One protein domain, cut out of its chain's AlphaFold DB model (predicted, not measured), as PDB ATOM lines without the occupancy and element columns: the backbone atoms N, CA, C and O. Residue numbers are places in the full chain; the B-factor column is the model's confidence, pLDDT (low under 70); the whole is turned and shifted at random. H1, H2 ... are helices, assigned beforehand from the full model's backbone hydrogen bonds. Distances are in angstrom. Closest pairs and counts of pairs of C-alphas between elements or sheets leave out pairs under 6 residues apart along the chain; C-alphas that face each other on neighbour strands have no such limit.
ATOM      1  N   SER A   2      47.921 -22.794  33.731       84.31
ATOM      2  CA  SER A   2      48.391 -23.259  32.406       84.31
ATOM      3  C   SER A   2      47.600 -24.415  31.775       84.31
ATOM      4  O   SER A   2      47.381 -24.403  30.565       84.31
ATOM      5  N   TRP A   3      47.113 -25.368  32.582       88.44
ATOM      6  CA  TRP A   3      46.281 -26.482  32.107       88.44
ATOM      7  C   TRP A   3      44.956 -26.024  31.485       88.44
ATOM      8  O   TRP A   3      44.557 -26.585  30.473       88.44
ATOM      9  N   PHE A   4      44.315 -24.969  32.008       92.62
ATOM     10  CA  PHE A   4      43.081 -24.422  31.426       92.62
ATOM     11  C   PHE A   4      43.302 -24.014  29.970       92.62
ATOM     12  O   PHE A   4      42.598 -24.481  29.083       92.62
ATOM     13  N   GLY A   5      44.331 -23.203  29.710       92.19
ATOM     14  CA  GLY A   5      44.624 -22.754  28.354       92.19
ATOM     15  C   GLY A   5      45.087 -23.885  27.441       92.19
ATOM     16  O   GLY A   5      44.769 -23.877  26.257       92.19
ATOM     17  N   HIS A   6      45.793 -24.887  27.978       91.06
ATOM     18  CA  HIS A   6      46.121 -26.093  27.219       91.06
ATOM     19  C   HIS A   6      44.857 -26.850  26.786       91.06
ATOM     20  O   HIS A   6      44.695 -27.120  25.600       91.06
ATOM     21  N   VAL A   7      43.938 -27.130  27.716       92.06
ATOM     22  CA  VAL A   7      42.676 -27.824  27.416       92.06
ATOM     23  C   VAL A   7      41.796 -27.001  26.479       92.06
ATOM     24  O   VAL A   7      41.222 -27.560  25.548       92.06
ATOM     25  N   TRP A   8      41.742 -25.680  26.652       92.81
ATOM     26  CA  TRP A   8      40.963 -24.799  25.784       92.81
ATOM     27  C   TRP A   8      41.460 -24.795  24.332       92.81
ATOM     28  O   TRP A   8      40.656 -24.817  23.396       92.81
ATOM     29  N   ARG A   9      42.784 -24.810  24.134       91.12
ATOM     30  CA  ARG A   9      43.410 -24.894  22.804       91.12
ATOM     31  C   ARG A   9      43.443 -26.312  22.233       91.12
ATOM     32  O   ARG A   9      43.679 -26.473  21.041       91.12
ATOM     33  N   ILE A  36      38.702 -26.692  38.412       87.81
ATOM     34  CA  ILE A  36      38.226 -25.488  37.693       87.81
ATOM     35  C   ILE A  36      38.001 -24.271  38.607       87.81
ATOM     36  O   ILE A  36      38.033 -23.133  38.143       87.81
ATOM     37  N   ASP A  37      37.800 -24.479  39.909       89.12
ATOM     38  CA  ASP A  37      37.495 -23.382  40.832       89.12
ATOM     39  C   ASP A  37      38.728 -22.493  41.069       89.12
ATOM     40  O   ASP A  37      38.592 -21.289  41.259       89.12
ATOM     41  N   GLU A  38      39.938 -23.059  41.011       89.50
ATOM     42  CA  GLU A  38      41.192 -22.306  41.129       89.50
ATOM     43  C   GLU A  38      41.436 -21.328  39.958       89.50
ATOM     44  O   GLU A  38      41.610 -20.139  40.222       89.50
ATOM     45  N   PRO A  39      41.431 -21.742  38.671       91.00
ATOM     46  CA  PRO A  39      41.563 -20.803  37.566       91.00
ATOM     47  C   PRO A  39      40.422 -19.783  37.544       91.00
ATOM     48  O   PRO A  39      40.699 -18.607  37.341       91.00
ATOM     49  N   ASN A  40      39.183 -20.173  37.866       91.12
ATOM     50  CA  ASN A  40      38.065 -19.229  37.978       91.12
ATOM     51  C   ASN A  40      38.300 -18.153  39.046       91.12
ATOM     52  O   ASN A  40      38.000 -16.980  38.825       91.12
ATOM     53  N   GLN A  41      38.858 -18.533  40.196       92.38
ATOM     54  CA  GLN A  41      39.240 -17.582  41.234       92.38
ATOM     55  C   GLN A  41      40.330 -16.620  40.738       92.38
ATOM     56  O   GLN A  41      40.213 -15.416  40.947       92.38
ATOM     57  N   ASN A  42      41.345 -17.126  40.035       93.00
ATOM     58  CA  ASN A  42      42.413 -16.297  39.475       93.00
ATOM     59  C   ASN A  42      41.896 -15.315  38.416       93.00
ATOM     60  O   ASN A  42      42.278 -14.149  38.439       93.00
ATOM     61  N   PHE A  43      41.000 -15.752  37.523       94.31
ATOM     62  CA  PHE A  43      40.359 -14.869  36.544       94.31
ATOM     63  C   PHE A  43      39.589 -13.749  37.236       94.31
ATOM     64  O   PHE A  43      39.717 -12.592  36.850       94.31
ATOM     65  N   ARG A  44      38.862 -14.074  38.311       94.31
ATOM     66  CA  ARG A  44      38.128 -13.084  39.101       94.31
ATOM     67  C   ARG A  44      39.052 -12.077  39.786       94.31
ATOM     68  O   ARG A  44      38.740 -10.893  39.783       94.31
ATOM     69  N   ILE A  45      40.171 -12.528  40.361       94.06
ATOM     70  CA  ILE A  45      41.163 -11.648  41.005       94.06
ATOM     71  C   ILE A  45      41.825 -10.724  39.974       94.06
ATOM     72  O   ILE A  45      42.048  -9.553  40.259       94.06
ATOM     73  N   LEU A  46      42.110 -11.237  38.777       93.19
ATOM     74  CA  LEU A  46      42.773 -10.495  37.702       93.19
ATOM     75  C   LEU A  46      41.814  -9.714  36.789       93.19
ATOM     76  O   LEU A  46      42.271  -9.118  35.817       93.19
ATOM     77  N   GLY A  47      40.507  -9.715  37.069       94.69
ATOM     78  CA  GLY A  47      39.514  -8.996  36.263       94.69
ATOM     79  C   GLY A  47      39.370  -9.519  34.829       94.69
ATOM     80  O   GLY A  47      39.072  -8.750  33.921       94.69
ATOM     81  N   VAL A  48      39.611 -10.811  34.599       94.44
ATOM     82  CA  VAL A  48      39.488 -11.433  33.274       94.44
ATOM     83  C   VAL A  48      38.049 -11.889  33.048       94.44
ATOM     84  O   VAL A  48      37.599 -12.850  33.671       94.44
ATOM     85  N   GLU A  49      37.351 -11.226  32.129       91.69
ATOM     86  CA  GLU A  49      35.961 -11.553  31.778       91.69
ATOM     87  C   GLU A  49      35.861 -12.759  30.832       91.69
ATOM     88  O   GLU A  49      35.098 -13.685  31.097       91.69
ATOM     89  N   ASN A  50      36.699 -12.798  29.787       92.19
ATOM     90  CA  ASN A  50      36.708 -13.855  28.767       92.19
ATOM     91  C   ASN A  50      38.024 -14.658  28.791       92.19
ATOM     92  O   ASN A  50      38.880 -14.496  27.912       92.19
ATOM     93  N   PRO A  51      38.232 -15.548  29.780       91.44
ATOM     94  CA  PRO A  51      39.471 -16.322  29.897       91.44
ATOM     95  C   PRO A  51      39.680 -17.295  28.734       91.44
ATOM     96  O   PRO A  51      40.811 -17.643  28.413       91.44
ATOM     97  N   GLU A  52      38.592 -17.722  28.107       90.88
ATOM     98  CA  GLU A  52      38.546 -18.588  26.933       90.88
ATOM     99  C   GLU A  52      39.142 -17.910  25.694       90.88
ATOM    100  O   GLU A  52      40.051 -18.436  25.054       90.88
ATOM    101  N   GLU A  53      38.678 -16.700  25.386       92.25
ATOM    102  CA  GLU A  53      39.205 -15.888  24.291       92.25
ATOM    103  C   GLU A  53      40.680 -15.546  24.527       92.25
ATOM    104  O   GLU A  53      41.521 -15.714  23.642       92.25
ATOM    105  N   LEU A  54      41.019 -15.169  25.762       93.50
ATOM    106  CA  LEU A  54      42.392 -14.874  26.151       93.50
ATOM    107  C   LEU A  54      43.291 -16.120  26.081       93.50
ATOM    108  O   LEU A  54      44.455 -16.013  25.707       93.50
ATOM    109  N   ALA A  55      42.763 -17.310  26.382       92.12
ATOM    110  CA  ALA A  55      43.481 -18.577  26.263       92.12
ATOM    111  C   ALA A  55      43.781 -18.981  24.814       92.12
ATOM    112  O   ALA A  55      44.717 -19.758  24.596       92.12
ATOM    113  N   SER A  56      43.028 -18.478  23.835       92.31
ATOM    114  CA  SER A  56      43.315 -18.697  22.413       92.31
ATOM    115  C   SER A  56      44.589 -17.970  21.960       92.31
ATOM    116  O   SER A  56      45.296 -18.472  21.089       92.31
ATOM    117  N   ASP A  57      44.934 -16.845  22.595       94.12
ATOM    118  CA  ASP A  57      46.179 -16.107  22.369       94.12
ATOM    119  C   ASP A  57      47.271 -16.591  23.339       94.12
ATOM    120  O   ASP A  57      47.252 -16.320  24.542       94.12
ATOM    121  N   ILE A  58      48.251 -17.333  22.820       91.25
ATOM    122  CA  ILE A  58      49.298 -17.946  23.645       91.25
ATOM    123  C   ILE A  58      50.176 -16.920  24.376       91.25
ATOM    124  O   ILE A  58      50.638 -17.207  25.483       91.25
ATOM    125  N   GLU A  59      50.410 -15.737  23.803       93.38
ATOM    126  CA  GLU A  59      51.244 -14.710  24.432       93.38
ATOM    127  C   GLU A  59      50.501 -14.027  25.573       93.38
ATOM    128  O   GLU A  59      51.031 -13.937  26.686       93.38
ATOM    129  N   LYS A  60      49.251 -13.613  25.335       93.44
ATOM    130  CA  LYS A  60      48.393 -13.063  26.395       93.44
ATOM    131  C   LYS A  60      48.193 -14.084  27.510       93.44
ATOM    132  O   LYS A  60      48.293 -13.741  28.688       93.44
ATOM    133  N   TRP A  61      48.015 -15.354  27.151       94.38
ATOM    134  CA  TRP A  61      47.880 -16.440  28.113       94.38
ATOM    135  C   TRP A  61      49.130 -16.637  28.978       94.38
ATOM    136  O   TRP A  61      49.021 -16.818  30.193       94.38
ATOM    137  N   ARG A  62      50.329 -16.577  28.382       93.81
ATOM    138  CA  ARG A  62      51.600 -16.658  29.123       93.81
ATOM    139  C   ARG A  62      51.757 -15.499  30.103       93.81
ATOM    140  O   ARG A  62      52.117 -15.745  31.253       93.81
ATOM    141  N   ARG A  63      51.433 -14.270  29.686       93.94
ATOM    142  CA  ARG A  63      51.456 -13.083  30.563       93.94
ATOM    143  C   ARG A  63      50.502 -13.241  31.746       93.94
ATOM    144  O   ARG A  63      50.903 -13.006  32.882       93.94
ATOM    145  N   LEU A  64      49.282 -13.719  31.494       93.00
ATOM    146  CA  LEU A  64      48.304 -13.983  32.547       93.00
ATOM    147  C   LEU A  64      48.795 -15.053  33.532       93.00
ATOM    148  O   LEU A  64      48.669 -14.886  34.743       93.00
ATOM    149  N   CYS A  65      49.385 -16.142  33.032       92.19
ATOM    150  CA  CYS A  65      49.976 -17.166  33.895       92.19
ATOM    151  C   CYS A  65      51.111 -16.593  34.756       92.19
ATOM    152  O   CYS A  65      51.169 -16.910  35.938       92.19
ATOM    153  N   GLY A  66      51.957 -15.723  34.194       93.62
ATOM    154  CA  GLY A  66      52.982 -14.984  34.938       93.62
ATOM    155  C   GLY A  66      52.402 -14.118  36.057       93.62
ATOM    156  O   GLY A  66      52.857 -14.205  37.193       93.62
ATOM    157  N   ALA A  67      51.344 -13.357  35.766       92.56
ATOM    158  CA  ALA A  67      50.653 -12.547  36.769       92.56
ATOM    159  C   ALA A  67      50.085 -13.404  37.915       92.56
ATOM    160  O   ALA A  67      50.214 -13.038  39.079       92.56
ATOM    161  N   VAL A  68      49.516 -14.576  37.607       90.94
ATOM    162  CA  VAL A  68      49.034 -15.510  38.639       90.94
ATOM    163  C   VAL A  68      50.169 -16.098  39.476       90.94
ATOM    164  O   VAL A  68      49.992 -16.268  40.678       90.94
ATOM    165  N   MET A  69      51.323 -16.415  38.882       90.38
ATOM    166  CA  MET A  69      52.481 -16.895  39.651       90.38
ATOM    167  C   MET A  69      52.957 -15.828  40.645       90.38
ATOM    168  O   MET A  69      53.044 -16.120  41.837       90.38
ATOM    169  N   GLY A  70      53.068 -14.571  40.199       89.31
ATOM    170  CA  GLY A  70      53.406 -13.443  41.072       89.31
ATOM    171  C   GLY A  70      52.393 -13.203  42.199       89.31
ATOM    172  O   GLY A  70      52.792 -12.904  43.321       89.31
ATOM    173  N   LEU A  71      51.090 -13.401  41.951       85.12
ATOM    174  CA  LEU A  71      50.055 -13.349  42.999       85.12
ATOM    175  C   LEU A  71      50.205 -14.462  44.045       85.12
ATOM    176  O   LEU A  71      49.870 -14.259  45.210       85.12
ATOM    177  N   ASN A  72      50.699 -15.630  43.637       81.12
ATOM    178  CA  ASN A  72      50.925 -16.767  44.526       81.12
ATOM    179  C   ASN A  72      52.279 -16.698  45.256       81.12
ATOM    180  O   ASN A  72      52.591 -17.615  46.016       81.12
ATOM    181  N   GLY A  73      53.067 -15.635  45.050       69.69
ATOM    182  CA  GLY A  73      54.379 -15.461  45.677       69.69
ATOM    183  C   GLY A  73      55.454 -16.419  45.154       69.69
ATOM    184  O   GLY A  73      56.370 -16.748  45.906       69.69
ATOM    185  N   LEU A  74      55.320 -16.884  43.905       56.19
ATOM    186  CA  LEU A  74      56.237 -17.800  43.212       56.19
ATOM    187  C   LEU A  74      56.862 -17.155  41.972       56.19
ATOM    188  O   LEU A  74      56.136 -16.429  41.252       56.19
TER     189      LEU A  74
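This is residues 2 to 9 and 36 to 74 of the 74 residues of an uncharacterized protein of Acyrthosiphon pisum (UniProt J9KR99). Four short helices make a small, loosely joined cluster: H4, the longest, runs along the long axis, H1 runs roughly beside it the opposite way, and H3 packs on H1 and makes a corner with H4. H2 lies across the other three, near the first residues of H1 and H3 and near Val 68 of H4. The printed part has 47 residues, with helices H1, H2, H3 and H4 in this order, no named strand, and the class is all helix. The whole is compact, with a radius of gyration of the C-alphas of 9.8 A, and spans 27 by 19 by 17 A.

H1, residues 2 to 9, begins with C-alpha 2 at (48.391, -23.259, 32.406) and is 10.9 A long. H2, residues 37 to 45, is 12.3 A long. H3, residues 51 to 56, is 8.7 A long. H4, residues 58 to 71, is 19.9 A long and ends with C-alpha 71 at (50.055, -13.349, 42.999).

H1 touches H3 at a steep tilt of 66 degrees, the same way; the closest C-alphas, of Gly 5 and Ala 55, are 4.8 A apart. H1 and H4 are close but not clearly touching, at a shallow tilt of 23 degrees, opposite ways; the closest C-alphas, of Ser 2 and Cys 65, are 6.5 A apart. H2 and H4 are close but not clearly touching and about perpendicular, at 88 degrees; the closest C-alphas, of Asn 42 and Val 68, are 6.7 A apart. H3 and H4 only just touch, only at the corner, with 3 pairs of C-alphas within 8 A, Ala 55 and Trp 61 closest at 5.2 A. In H1, H2, H3 and H4 every O i to N i+4 pair is within hydrogen-bond range.

The C-alphas farthest apart, of Arg 9 and Gly 73, are 27.1 A apart. Residues 10 to 35 are not printed, and C-alphas 9 and 36 are 15.8 A apart across the cut. The links H2 to H3 and H3 to H4 are tight. Residues 73 to 74 have pLDDT under 70.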